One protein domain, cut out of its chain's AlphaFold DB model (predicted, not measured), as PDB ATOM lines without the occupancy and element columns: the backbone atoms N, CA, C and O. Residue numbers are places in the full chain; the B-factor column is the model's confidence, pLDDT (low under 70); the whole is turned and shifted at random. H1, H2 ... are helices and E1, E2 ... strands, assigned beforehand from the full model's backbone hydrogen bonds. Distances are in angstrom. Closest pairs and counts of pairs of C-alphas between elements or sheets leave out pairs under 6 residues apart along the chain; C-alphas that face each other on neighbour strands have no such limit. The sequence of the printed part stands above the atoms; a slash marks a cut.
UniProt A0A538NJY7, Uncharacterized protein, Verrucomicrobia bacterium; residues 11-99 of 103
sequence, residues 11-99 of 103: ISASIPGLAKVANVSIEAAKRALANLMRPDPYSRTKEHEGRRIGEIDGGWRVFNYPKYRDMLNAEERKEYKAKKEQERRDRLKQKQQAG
ATOM      1  N   ILE A  11     -47.425  -8.546  27.956       97.69
ATOM      2  CA  ILE A  11     -48.551  -7.954  28.664       97.69
ATOM      3  C   ILE A  11     -49.535  -9.078  28.948       97.69
ATOM      4  O   ILE A  11     -50.256  -9.502  28.048       97.69
ATOM      5  N   SER A  12     -49.598  -9.518  30.203       97.19
ATOM      6  CA  SER A  12     -50.603 -10.474  30.677       97.19
ATOM      7  C   SER A  12     -51.870  -9.720  31.084       97.19
ATOM      8  O   SER A  12     -51.951  -9.171  32.185       97.19
ATOM      9  N   ALA A  13     -52.849  -9.639  30.187       96.38
ATOM     10  CA  ALA A  13     -54.098  -8.923  30.427       96.38
ATOM     11  C   ALA A  13     -55.236  -9.468  29.558       96.38
ATOM     12  O   ALA A  13     -55.017 -10.023  28.489       96.38
ATOM     13  N   SER A  14     -56.474  -9.228  29.986       97.31
ATOM     14  CA  SER A  14     -57.667  -9.435  29.160       97.31
ATOM     15  C   SER A  14     -58.084  -8.134  28.464       97.31
ATOM     16  O   SER A  14     -57.725  -7.040  28.907       97.31
ATOM     17  N   ILE A  15     -58.899  -8.224  27.405       97.88
ATOM     18  CA  ILE A  15     -59.440  -7.033  26.722       97.88
ATOM     19  C   ILE A  15     -60.195  -6.106  27.699       97.88
ATOM     20  O   ILE A  15     -59.909  -4.908  27.691       97.88
ATOM     21  N   PRO A  16     -61.097  -6.596  28.582       98.12
ATOM     22  CA  PRO A  16     -61.730  -5.738  29.586       98.12
ATOM     23  C   PRO A  16     -60.727  -5.105  30.559       98.12
ATOM     24  O   PRO A  16     -60.878  -3.937  30.915       98.12
ATOM     25  N   GLY A  17     -59.680  -5.840  30.956       97.25
ATOM     26  CA  GLY A  17     -58.608  -5.313  31.803       97.25
ATOM     27  C   GLY A  17     -57.851  -4.166  31.132       97.25
ATOM     28  O   GLY A  17     -57.670  -3.107  31.732       97.25
ATOM     29  N   LEU A  18     -57.483  -4.333  29.859       97.38
ATOM     30  CA  LEU A  18     -56.852  -3.280  29.062       97.38
ATOM     31  C   LEU A  18     -57.761  -2.067  28.877       97.38
ATOM     32  O   LEU A  18     -57.292  -0.940  29.018       97.38
ATOM     33  N   ALA A  19     -59.044  -2.287  28.585       98.25
ATOM     34  CA  ALA A  19     -60.027  -1.220  28.430       98.25
ATOM     35  C   ALA A  19     -60.147  -0.388  29.716       98.25
ATOM     36  O   ALA A  19     -60.101   0.840  29.661       98.25
ATOM     37  N   LYS A  20     -60.194  -1.057  30.877       98.00
ATOM     38  CA  LYS A  20     -60.222  -0.407  32.192       98.00
ATOM     39  C   LYS A  20     -58.961   0.418  32.452       98.00
ATOM     40  O   LYS A  20     -59.078   1.579  32.824       98.00
ATOM     41  N   VAL A  21     -57.770  -0.149  32.240       96.94
ATOM     42  CA  VAL A  21     -56.501   0.569  32.474       96.94
ATOM     43  C   VAL A  21     -56.342   1.759  31.525       96.94
ATOM     44  O   VAL A  21     -55.861   2.810  31.932       96.94
ATOM     45  N   ALA A  22     -56.751   1.609  30.265       96.31
ATOM     46  CA  ALA A  22     -56.699   2.681  29.277       96.31
ATOM     47  C   ALA A  22     -57.853   3.692  29.409       96.31
ATOM     48  O   ALA A  22     -57.855   4.687  28.690       96.31
ATOM     49  N   ASN A  23     -58.817   3.443  30.303       97.81
ATOM     50  CA  ASN A  23     -60.034   4.233  30.478       97.81
ATOM     51  C   ASN A  23     -60.806   4.459  29.160       97.81
ATOM     52  O   ASN A  23     -61.173   5.578  28.807       97.81
ATOM     53  N   VAL A  24     -61.030   3.378  28.413       98.25
ATOM     54  CA  VAL A  24     -61.799   3.374  27.159       98.25
ATOM     55  C   VAL A  24     -62.855   2.273  27.180       98.25
ATOM     56  O   VAL A  24     -62.806   1.353  27.995       98.25
ATOM     57  N   SER A  25     -63.814   2.327  26.254       98.69
ATOM     58  CA  SER A  25     -64.774   1.233  26.094       98.69
ATOM     59  C   SER A  25     -64.096  -0.044  25.588       98.69
ATOM     60  O   SER A  25     -63.086  -0.002  24.881       98.69
ATOM     61  N   ILE A  26     -64.695  -1.200  25.893       98.44
ATOM     62  CA  ILE A  26     -64.233  -2.503  25.389       98.44
ATOM     63  C   ILE A  26     -64.167  -2.505  23.855       98.44
ATOM     64  O   ILE A  26     -63.202  -3.000  23.280       98.44
ATOM     65  N   GLU A  27     -65.144  -1.897  23.184       98.50
ATOM     66  CA  GLU A  27     -65.170  -1.824  21.720       98.50
ATOM     67  C   GLU A  27     -64.045  -0.952  21.150       98.50
ATOM     68  O   GLU A  27     -63.445  -1.294  20.131       98.50
ATOM     69  N   ALA A  28     -63.704   0.154  21.820       98.38
ATOM     70  CA  ALA A  28     -62.539   0.948  21.446       98.38
ATOM     71  C   ALA A  28     -61.236   0.158  21.646       98.38
ATOM     72  O   ALA A  28     -60.379   0.173  20.763       98.38
ATOM     73  N   ALA A  29     -61.116  -0.586  22.752       98.31
ATOM     74  CA  ALA A  29     -59.965  -1.446  23.012       98.31
ATOM     75  C   ALA A  29     -59.815  -2.543  21.942       98.31
ATOM     76  O   ALA A  29     -58.725  -2.705  21.398       98.31
ATOM     77  N   LYS A  30     -60.901  -3.232  21.564       98.31
ATOM     78  CA  LYS A  30     -60.901  -4.232  20.477       98.31
ATOM     79  C   LYS A  30     -60.421  -3.641  19.150       98.31
ATOM     80  O   LYS A  30     -59.546  -4.216  18.506       98.31
ATOM     81  N   ARG A  31     -60.946  -2.475  18.750       98.50
ATOM     82  CA  ARG A  31     -60.519  -1.797  17.512       98.50
ATOM     83  C   ARG A  31     -59.050  -1.383  17.561       98.50
ATOM     84  O   ARG A  31     -58.338  -1.542  16.573       98.50
ATOM     85  N   ALA A  32     -58.590  -0.864  18.698       97.75
ATOM     86  CA  ALA A  32     -57.192  -0.494  18.883       97.75
ATOM     87  C   ALA A  32     -56.270  -1.718  18.776       97.75
ATOM     88  O   ALA A  32     -55.291  -1.673  18.035       97.75
ATOM     89  N   LEU A  33     -56.618  -2.823  19.440       97.94
ATOM     90  CA  LEU A  33     -55.893  -4.093  19.355       97.94
ATOM     91  C   LEU A  33     -55.810  -4.596  17.911       97.94
ATOM     92  O   LEU A  33     -54.714  -4.857  17.424       97.94
ATOM     93  N   ALA A  34     -56.939  -4.650  17.202       97.94
ATOM     94  CA  ALA A  34     -56.977  -5.076  15.804       97.94
ATOM     95  C   ALA A  34     -56.071  -4.212  14.909       97.94
ATOM     96  O   ALA A  34     -55.336  -4.737  14.076       97.94
ATOM     97  N   ASN A  35     -56.065  -2.891  15.112       97.19
ATOM     98  CA  ASN A  35     -55.184  -1.988  14.372       97.19
ATOM     99  C   ASN A  35     -53.698  -2.214  14.692       97.19
ATOM    100  O   ASN A  35     -52.878  -2.175  13.781       97.19
ATOM    101  N   LEU A  36     -53.344  -2.449  15.959       96.44
ATOM    102  CA  LEU A  36     -51.957  -2.674  16.384       96.44
ATOM    103  C   LEU A  36     -51.402  -4.035  15.928       96.44
ATOM    104  O   LEU A  36     -50.191  -4.163  15.738       96.44
ATOM    105  N   MET A  37     -52.278  -5.028  15.755       97.06
ATOM    106  CA  MET A  37     -51.942  -6.372  15.268       97.06
ATOM    107  C   MET A  37     -51.946  -6.491  13.742       97.06
ATOM    108  O   MET A  37     -51.508  -7.513  13.212       97.06
ATOM    109  N   ARG A  38     -52.441  -5.482  13.018       97.25
ATOM    110  CA  ARG A  38     -52.463  -5.493  11.553       97.25
ATOM    111  C   ARG A  38     -51.063  -5.216  10.985       97.25
ATOM    112  O   ARG A  38     -50.325  -4.420  11.574       97.25
ATOM    113  N   PRO A  39     -50.700  -5.820   9.840       96.62
ATOM    114  CA  PRO A  39     -49.497  -5.452   9.101       96.62
ATOM    115  C   PRO A  39     -49.409  -3.948   8.829       96.62
ATOM    116  O   PRO A  39     -50.420  -3.291   8.561       96.62
ATOM    117  N   ASP A  40     -48.191  -3.415   8.873       95.44
ATOM    118  CA  ASP A  40     -47.892  -2.013   8.593       95.44
ATOM    119  C   ASP A  40     -46.780  -1.918   7.534       95.44
ATOM    120  O   ASP A  40     -45.590  -2.000   7.872       95.44
ATOM    121  N   PRO A  41     -47.130  -1.716   6.248       93.62
ATOM    122  CA  PRO A  41     -46.149  -1.649   5.163       93.62
ATOM    123  C   PRO A  41     -45.189  -0.459   5.309       93.62
ATOM    124  O   PRO A  41     -44.043  -0.526   4.850       93.62
ATOM    125  N   TYR A  42     -45.614   0.598   6.004       93.31
ATOM    126  CA  TYR A  42     -44.828   1.807   6.246       93.31
ATOM    127  C   TYR A  42     -43.974   1.715   7.516       93.31
ATOM    128  O   TYR A  42     -43.223   2.641   7.827       93.31
ATOM    129  N   SER A  43     -44.028   0.591   8.236       91.00
ATOM    130  CA  SER A  43     -43.195   0.380   9.414       91.00
ATOM    131  C   SER A  43     -41.709   0.438   9.057       91.00
ATOM    132  O   SER A  43     -41.255  -0.139   8.060       91.00
ATOM    133  N   ARG A  44     -40.937   1.101   9.926       89.00
ATOM    134  CA  ARG A  44     -39.464   1.118   9.885       89.00
ATOM    135  C   ARG A  44     -38.849  -0.187  10.390       89.00
ATOM    136  O   ARG A  44     -37.696  -0.468  10.083       89.00
ATOM    137  N   THR A  45     -39.605  -0.978  11.149       83.81
ATOM    138  CA  THR A  45     -39.232  -2.347  11.515       83.81
ATOM    139  C   THR A  45     -40.032  -3.298  10.632       83.81
ATOM    140  O   THR A  45     -41.258  -3.289  10.697       83.81
ATOM    141  N   LYS A  46     -39.355  -4.089   9.791       86.50
ATOM    142  CA  LYS A  46     -40.008  -5.020   8.851       86.50
ATOM    143  C   LYS A  46     -40.339  -6.386   9.458       86.50
ATOM    144  O   LYS A  46     -41.109  -7.135   8.866       86.50
ATOM    145  N   GLU A  47     -39.797  -6.691  10.636       89.00
ATOM    146  CA  GLU A  47     -40.149  -7.890  11.404       89.00
ATOM    147  C   GLU A  47     -41.661  -7.957  11.648       89.00
ATOM    148  O   GLU A  47     -42.321  -6.927  11.816       89.00
ATOM    149  N   HIS A  48     -42.207  -9.175  11.640       93.19
ATOM    150  CA  HIS A  48     -43.636  -9.443  11.830       93.19
ATOM    151  C   HIS A  48     -44.550  -8.591  10.932       93.19
ATOM    152  O   HIS A  48     -45.601  -8.134  11.376       93.19
ATOM    153  N   GLU A  49     -44.140  -8.330   9.686       94.50
ATOM    154  CA  GLU A  49     -44.897  -7.518   8.717       94.50
ATOM    155  C   GLU A  49     -45.182  -6.087   9.214       94.50
ATOM    156  O   GLU A  49     -46.167  -5.455   8.832       94.50
ATOM    157  N   GLY A  50     -44.340  -5.568  10.112       94.06
ATOM    158  CA  GLY A  50     -44.488  -4.233  10.688       94.06
ATOM    159  C   GLY A  50     -45.535  -4.109  11.794       94.06
ATOM    160  O   GLY A  50     -45.750  -3.003  12.299       94.06
ATOM    161  N   ARG A  51     -46.160  -5.209  12.218       96.12
ATOM    162  CA  ARG A  51     -47.116  -5.221  13.335       96.12
ATOM    163  C   ARG A  51     -46.488  -4.620  14.595       96.12
ATOM    164  O   ARG A  51     -45.284  -4.720  14.826       96.12
ATOM    165  N   ARG A  52     -47.299  -3.965  15.428       95.44
ATOM    166  CA  ARG A  52     -46.818  -3.362  16.686       95.44
ATOM    167  C   ARG A  52     -46.862  -4.351  17.842       95.44
ATOM    168  O   ARG A  52     -45.963  -4.329  18.683       95.44
ATOM    169  N   ILE A  53     -47.895  -5.190  17.865       96.94
ATOM    170  CA  ILE A  53     -48.094  -6.227  18.875       96.94
ATOM    171  C   ILE A  53     -48.509  -7.554  18.228       96.94
ATOM    172  O   ILE A  53     -49.014  -7.559  17.103       96.94
ATOM    173  N   GLY A  54     -48.341  -8.656  18.953       97.19
ATOM    174  CA  GLY A  54     -48.886  -9.972  18.606       97.19
ATOM    175  C   GLY A  54     -49.485 -10.668  19.821       97.19
ATOM    176  O   GLY A  54     -49.114 -10.348  20.948       97.19
ATOM    177  N   GLU A  55     -50.420 -11.589  19.593       97.12
ATOM    178  CA  GLU A  55     -51.012 -12.398  20.663       97.12
ATOM    179  C   GLU A  55     -49.995 -13.398  21.224       97.12
ATOM    180  O   GLU A  55     -49.168 -13.953  20.496       97.12
ATOM    181  N   ILE A  56     -50.071 -13.610  22.533       96.50
ATOM    182  CA  ILE A  56     -49.367 -14.652  23.283       96.50
ATOM    183  C   ILE A  56     -50.375 -15.336  24.208       96.50
ATOM    184  O   ILE A  56     -51.486 -14.834  24.398       96.50
ATOM    185  N   ASP A  57     -49.989 -16.453  24.816       95.88
ATOM    186  CA  ASP A  57     -50.830 -17.072  25.838       95.88
ATOM    187  C   ASP A  57     -51.083 -16.080  26.989       95.88
ATOM    188  O   ASP A  57     -50.151 -15.528  27.576       95.88
ATOM    189  N   GLY A  58     -52.358 -15.789  27.251       93.12
ATOM    190  CA  GLY A  58     -52.772 -14.836  28.281       93.12
ATOM    191  C   GLY A  58     -52.597 -13.342  27.962       93.12
ATOM    192  O   GLY A  58     -52.805 -12.523  28.863       93.12
ATOM    193  N   GLY A  59     -52.261 -12.939  26.725       96.94
ATOM    194  CA  GLY A  59     -52.251 -11.514  26.364       96.94
ATOM    195  C   GLY A  59     -51.500 -11.141  25.084       96.94
ATOM    196  O   GLY A  59     -51.734 -11.725  24.029       96.94
ATOM    197  N   TRP A  60     -50.632 -10.119  25.151       98.25
ATOM    198  CA  TRP A  60     -49.942  -9.565  23.971       98.25
ATOM    199  C   TRP A  60     -48.466  -9.253  24.213       98.25
ATOM    200  O   TRP A  60     -48.092  -8.797  25.288       98.25
ATOM    201  N   ARG A  61     -47.645  -9.389  23.169       97.38
ATOM    202  CA  ARG A  61     -46.240  -8.956  23.131       97.38
ATOM    203  C   ARG A  61     -46.069  -7.713  22.270       97.38
ATOM    204  O   ARG A  61     -46.590  -7.662  21.159       97.38
ATOM    205  N   VAL A  62     -45.278  -6.744  22.730       96.75
ATOM    206  CA  VAL A  62     -44.828  -5.588  21.935       96.75
ATOM    207  C   VAL A  62     -43.500  -5.918  21.250       96.75
ATOM    208  O   VAL A  62     -42.456  -5.944  21.897       96.75
ATOM    209  N   PHE A  63     -43.507  -6.115  19.929       94.75
ATOM    210  CA  PHE A  63     -42.338  -6.656  19.212       94.75
ATOM    211  C   PHE A  63     -41.078  -5.790  19.307       94.75
ATOM    212  O   PHE A  63     -39.982  -6.301  19.502       94.75
ATOM    213  N   ASN A  64     -41.219  -4.466  19.225       91.31
ATOM    214  CA  ASN A  64     -40.065  -3.564  19.255       91.31
ATOM    215  C   ASN A  64     -39.544  -3.262  20.672       91.31
ATOM    216  O   ASN A  64     -38.564  -2.528  20.809       91.31
ATOM    217  N   TYR A  65     -40.196  -3.761  21.724       93.62
ATOM    218  CA  TYR A  65     -39.865  -3.370  23.092       93.62
ATOM    219  C   TYR A  65     -38.424  -3.732  23.498       93.62
ATOM    220  O   TYR A  65     -37.717  -2.825  23.946       93.62
ATOM    221  N   PRO A  66     -37.926  -4.969  23.270       89.12
ATOM    222  CA  PRO A  66     -36.549  -5.327  23.616       89.12
ATOM    223  C   PRO A  66     -35.516  -4.424  22.936       89.12
ATOM    224  O   PRO A  66     -34.646  -3.872  23.603       89.12
ATOM    225  N   LYS A  67     -35.683  -4.170  21.630       88.56
ATOM    226  CA  LYS A  67     -34.793  -3.306  20.841       88.56
ATOM    227  C   LYS A  67     -34.626  -1.922  21.468       88.56
ATOM    228  O   LYS A  67     -33.503  -1.463  21.654       88.56
ATOM    229  N   TYR A  68     -35.728  -1.245  21.791       87.88
ATOM    230  CA  TYR A  68     -35.655   0.104  22.359       87.88
ATOM    231  C   TYR A  68     -35.168   0.108  23.806       87.88
ATOM    232  O   TYR A  68     -34.456   1.028  24.208       87.88
ATOM    233  N   ARG A  69     -35.493  -0.931  24.577       88.06
ATOM    234  CA  ARG A  69     -34.987  -1.084  25.940       88.06
ATOM    235  C   ARG A  69     -33.470  -1.269  25.970       88.06
ATOM    236  O   ARG A  69     -32.796  -0.647  26.786       88.06
ATOM    237  N   ASP A  70     -32.922  -2.071  25.064       88.06
ATOM    238  CA  ASP A  70     -31.479  -2.292  24.972       88.06
ATOM    239  C   ASP A  70     -30.723  -1.032  24.541       88.06
ATOM    240  O   ASP A  70     -29.637  -0.763  25.061       88.06
ATOM    241  N   MET A  71     -31.317  -0.229  23.651       88.75
ATOM    242  CA  MET A  71     -30.779   1.082  23.271       88.75
ATOM    243  C   MET A  71     -30.726   2.044  24.464       88.75
ATOM    244  O   MET A  71     -29.687   2.661  24.688       88.75
ATOM    245  N   LEU A  72     -31.798   2.131  25.262       86.88
ATOM    246  CA  LEU A  72     -31.817   2.955  26.479       86.88
ATOM    247  C   LEU A  72     -30.732   2.516  27.466       86.88
ATOM    248  O   LEU A  72     -29.917   3.333  27.886       86.88
ATOM    249  N   ASN A  73     -30.636   1.212  27.738       87.94
ATOM    250  CA  ASN A  73     -29.604   0.668  28.621       87.94
ATOM    251  C   ASN A  73     -28.178   0.981  28.119       87.94
ATOM    252  O   ASN A  73     -27.245   1.110  28.911       87.94
ATOM    253  N   ALA A  74     -27.964   1.035  26.800       89.62
ATOM    254  CA  ALA A  74     -26.664   1.365  26.221       89.62
ATOM    255  C   ALA A  74     -26.291   2.838  26.433       89.62
ATOM    256  O   ALA A  74     -25.149   3.113  26.815       89.62
ATOM    257  N   GLU A  75     -27.240   3.756  26.246       88.94
ATOM    258  CA  GLU A  75     -27.031   5.182  26.515       88.94
ATOM    259  C   GLU A  75     -26.829   5.445  28.013       88.94
ATOM    260  O   GLU A  75     -25.843   6.080  28.383       88.94
ATOM    261  N   GLU A  76     -27.630   4.841  28.896       90.88
ATOM    262  CA  GLU A  76     -27.440   4.946  30.354       90.88
ATOM    263  C   GLU A  76     -26.042   4.468  30.787       90.88
ATOM    264  O   GLU A  76     -25.348   5.119  31.576       90.88
ATOM    265  N   ARG A  77     -25.564   3.342  30.232       89.44
ATOM    266  CA  ARG A  77     -24.198   2.848  30.489       89.44
ATOM    267  C   ARG A  77     -23.126   3.826  30.012       89.44
ATOM    268  O   ARG A  77     -22.078   3.939  30.651       89.44
ATOM    269  N   LYS A  78     -23.343   4.489  28.878       93.25
ATOM    270  CA  LYS A  78     -22.411   5.470  28.311       93.25
ATOM    271  C   LYS A  78     -22.350   6.728  29.176       93.25
ATOM    272  O   LYS A  78     -21.250   7.172  29.505       93.25
ATOM    273  N   GLU A  79     -23.497   7.242  29.607       93.88
ATOM    274  CA  GLU A  79     -23.598   8.385  30.521       93.88
ATOM    275  C   GLU A  79     -22.926   8.095  31.866       93.88
ATOM    276  O   GLU A  79     -22.113   8.891  32.346       93.88
ATOM    277  N   TYR A  80     -23.177   6.914  32.440       90.25
ATOM    278  CA  TYR A  80     -22.531   6.482  33.680       90.25
ATOM    279  C   TYR A  80     -21.000   6.475  33.559       90.25
ATOM    280  O   TYR A  80     -20.299   7.016  34.419       90.25
ATOM    281  N   LYS A  81     -20.463   5.901  32.472       95.06
ATOM    282  CA  LYS A  81     -19.015   5.876  32.212       95.06
ATOM    283  C   LYS A  81     -18.438   7.280  32.033       95.06
ATOM    284  O   LYS A  81     -17.378   7.563  32.585       95.06
ATOM    285  N   ALA A  82     -19.135   8.160  31.315       95.38
ATOM    286  CA  ALA A  82     -18.710   9.545  31.125       95.38
ATOM    287  C   ALA A  82     -18.621  10.298  32.461       95.38
ATOM    288  O   ALA A  82     -17.619  10.963  32.728       95.38
ATOM    289  N   LYS A  83     -19.619  10.129  33.340       96.62
ATOM    290  CA  LYS A  83     -19.605  10.708  34.690       96.62
ATOM    291  C   LYS A  83     -18.443  10.171  35.527       96.62
ATOM    292  O   LYS A  83     -17.749  10.952  36.172       96.62
ATOM    293  N   LYS A  84     -18.187   8.859  35.486       94.75
ATOM    294  CA  LYS A  84     -17.070   8.249  36.226       94.75
ATOM    295  C   LYS A  84     -15.705   8.726  35.752       94.75
ATOM    296  O   LYS A  84     -14.836   8.988  36.580       94.75
ATOM    297  N   GLU A  85     -15.526   8.888  34.448       95.62
ATOM    298  CA  GLU A  85     -14.290   9.442  33.903       95.62
ATOM    299  C   GLU A  85     -14.118  10.918  34.287       95.62
ATOM    300  O   GLU A  85     -13.013  11.344  34.618       95.62
ATOM    301  N   GLN A  86     -15.203  11.695  34.322       95.69
ATOM    302  CA  GLN A  86     -15.168  13.070  34.820       95.69
ATOM    303  C   GLN A  86     -14.748  13.132  36.298       95.69
ATOM    304  O   GLN A  86     -13.781  13.819  36.614       95.69
ATOM    305  N   GLU A  87     -15.384  12.345  37.172       95.62
ATOM    306  CA  GLU A  87     -15.034  12.243  38.600       95.62
ATOM    307  C   GLU A  87     -13.560  11.844  38.805       95.62
ATOM    308  O   GLU A  87     -12.863  12.407  39.652       95.62
ATOM    309  N   ARG A  88     -13.057  10.892  38.004       95.31
ATOM    310  CA  ARG A  88     -11.652  10.462  38.034       95.31
ATOM    311  C   ARG A  88     -10.712  11.604  37.649       95.31
ATOM    312  O   ARG A  88      -9.725  11.833  38.347       95.31
ATOM    313  N   ARG A  89     -11.013  12.324  36.562       94.25
ATOM    314  CA  ARG A  89     -10.217  13.472  36.097       94.25
ATOM    315  C   ARG A  89     -10.203  14.601  37.122       94.25
ATOM    316  O   ARG A  89      -9.142  15.166  37.369       94.25
ATOM    317  N   ASP A  90     -11.338  14.893  37.747       95.69
ATOM    318  CA  ASP A  90     -11.434  15.939  38.766       95.69
ATOM    319  C   ASP A  90     -10.652  15.560  40.031       95.69
ATOM    320  O   ASP A  90      -9.898  16.382  40.550       95.69
ATOM    321  N   ARG A  91     -10.711  14.291  40.462       93.38
ATOM    322  CA  ARG A  91      -9.885  13.786  41.571       93.38
ATOM    323  C   ARG A  91      -8.387  13.863  41.263       93.38
ATOM    324  O   ARG A  91      -7.611  14.233  42.138       93.38
ATOM    325  N   LEU A  92      -7.970  13.521  40.042       94.12
ATOM    326  CA  LEU A  92      -6.564  13.628  39.635       94.12
ATOM    327  C   LEU A  92      -6.086  15.083  39.612       94.12
ATOM    328  O   LEU A  92      -5.007  15.366  40.126       94.12
ATOM    329  N   LYS A  93      -6.900  16.011  39.093       93.12
ATOM    330  CA  LYS A  93      -6.597  17.450  39.140       93.12
ATOM    331  C   LYS A  93      -6.469  17.957  40.574       93.12
ATOM    332  O   LYS A  93      -5.532  18.690  40.860       93.12
ATOM    333  N   GLN A  94      -7.373  17.551  41.469       91.12
ATOM    334  CA  GLN A  94      -7.310  17.922  42.885       91.12
ATOM    335  C   GLN A  94      -6.040  17.396  43.558       91.12
ATOM    336  O   GLN A  94      -5.367  18.163  44.235       91.12
ATOM    337  N   LYS A  95      -5.664  16.130  43.325       87.62
ATOM    338  CA  LYS A  95      -4.405  15.564  43.843       87.62
ATOM    339  C   LYS A  95      -3.174  16.317  43.341       87.62
ATOM    340  O   LYS A  95      -2.290  16.650  44.121       87.62
ATOM    341  N   GLN A  96      -3.162  16.649  42.052       84.62
ATOM    342  CA  GLN A  96      -2.071  17.393  41.430       84.62
ATOM    343  C   GLN A  96      -1.971  18.834  41.965       84.62
ATOM    344  O   GLN A  96      -0.871  19.342  42.152       84.62
ATOM    345  N   GLN A  97      -3.106  19.476  42.266       78.44
ATOM    346  CA  GLN A  97      -3.161  20.795  42.912       78.44
ATOM    347  C   GLN A  97      -2.796  20.751  44.403       78.44
ATOM    348  O   GLN A  97      -2.257  21.725  44.918       78.44
ATOM    349  N   ALA A  98      -3.060  19.637  45.089       81.62
ATOM    350  CA  ALA A  98      -2.704  19.425  46.491       81.62
ATOM    351  C   ALA A  98      -1.221  19.051  46.703       81.62
ATOM    352  O   ALA A  98      -0.790  18.922  47.844       81.62
ATOM    353  N   GLY A  99      -0.437  18.889  45.630       69.50
ATOM    354  CA  GLY A  99       0.987  18.548  45.708       69.50
ATOM    355  C   GLY A  99       1.281  17.098  46.114       69.50
ATOM    356  O   GLY A  99       2.429  16.780  46.412       69.50
TER     357      GLY A  99
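AT A GLANCE: This is residues 11 to 99 of the 103 residues of an uncharacterized protein of Verrucomicrobia bacterium (UniProt A0A538NJY7). One long helix, H4, sticks out from a small head with residues 66 to 97, like a handle. In the head, H1 and H2 meet at about a right angle, the hairpin of E1 and E2 is beside the last residues of H2, and the short H3 with its loop is at the end of the head away from H1. The printed part has 89 residues, with four named helices and two named strands in the order H1, H2, H3, E1, E2, H4; the sheet E1 - E2 is antiparallel and the class is mostly helix. The whole is extended, with a radius of gyration of the C-alphas of 22.7 A and spans of 73 by 30 by 22 A, the length coming from H4.

HOW THE PARTS SIT: Residues 11 to 12 make a short antiparallel pairing with residues 59 to 60 of E2, residues 59 to 62. H1, residues 15 to 22, touches H2, residues 26 to 37, which touches H1 with its residues 26 to 30 alone; the closest C-alphas are those of Ala 19 and Ile 26, 5.3 A apart. The lines of H1 and H2 are about perpendicular, at 85 degrees. H3, residues 47 to 50, touches no helix. The closest C-alphas of H2 and E1, residues 53 to 56, are those of Met 37 and Ile 53, 5.3 A apart. E1 and E2 form a hairpin, antiparallel at 142 degrees between their directions, with N 54 and O 61 at 3.0 A and N 61 and O 54 at 2.8 A, within hydrogen-bond range. H1 and E2 are only just apart, closest 8.5 A. H4, residues 65 to 97, touches no helix and is apart from E1. In H1, H2 and H4 every O i to N i+4 pair is within hydrogen-bond range; H3 is too short for such a pair.

IN THESE COORDINATES: H1 begins at C-alpha 15, at (-59.440, -7.033, 26.722), and is 10.4 A long from first to last C-alpha. H2 measures 16.4 A, H3 5.7 A, E1 9.6 A and E2 10.5 A. H4 runs 48.2 A from C-alpha 65 at (-39.865, -3.370, 23.092) to C-alpha 97 at (-3.161, 20.795, 42.912).

THE WHOLE: The two C-alphas farthest apart are those of Glu 27 and Gly 99, 73.3 A. Residues 66 to 99 stand free; the body without them has 55 residues and spans 31 by 21 by 14 A. The printed part has no cut and no long link; the link from H2 to H3, 9 residues, is short and the other links are tight. The mean pLDDT of the printed part is 93.7, and residue 99 is under 70.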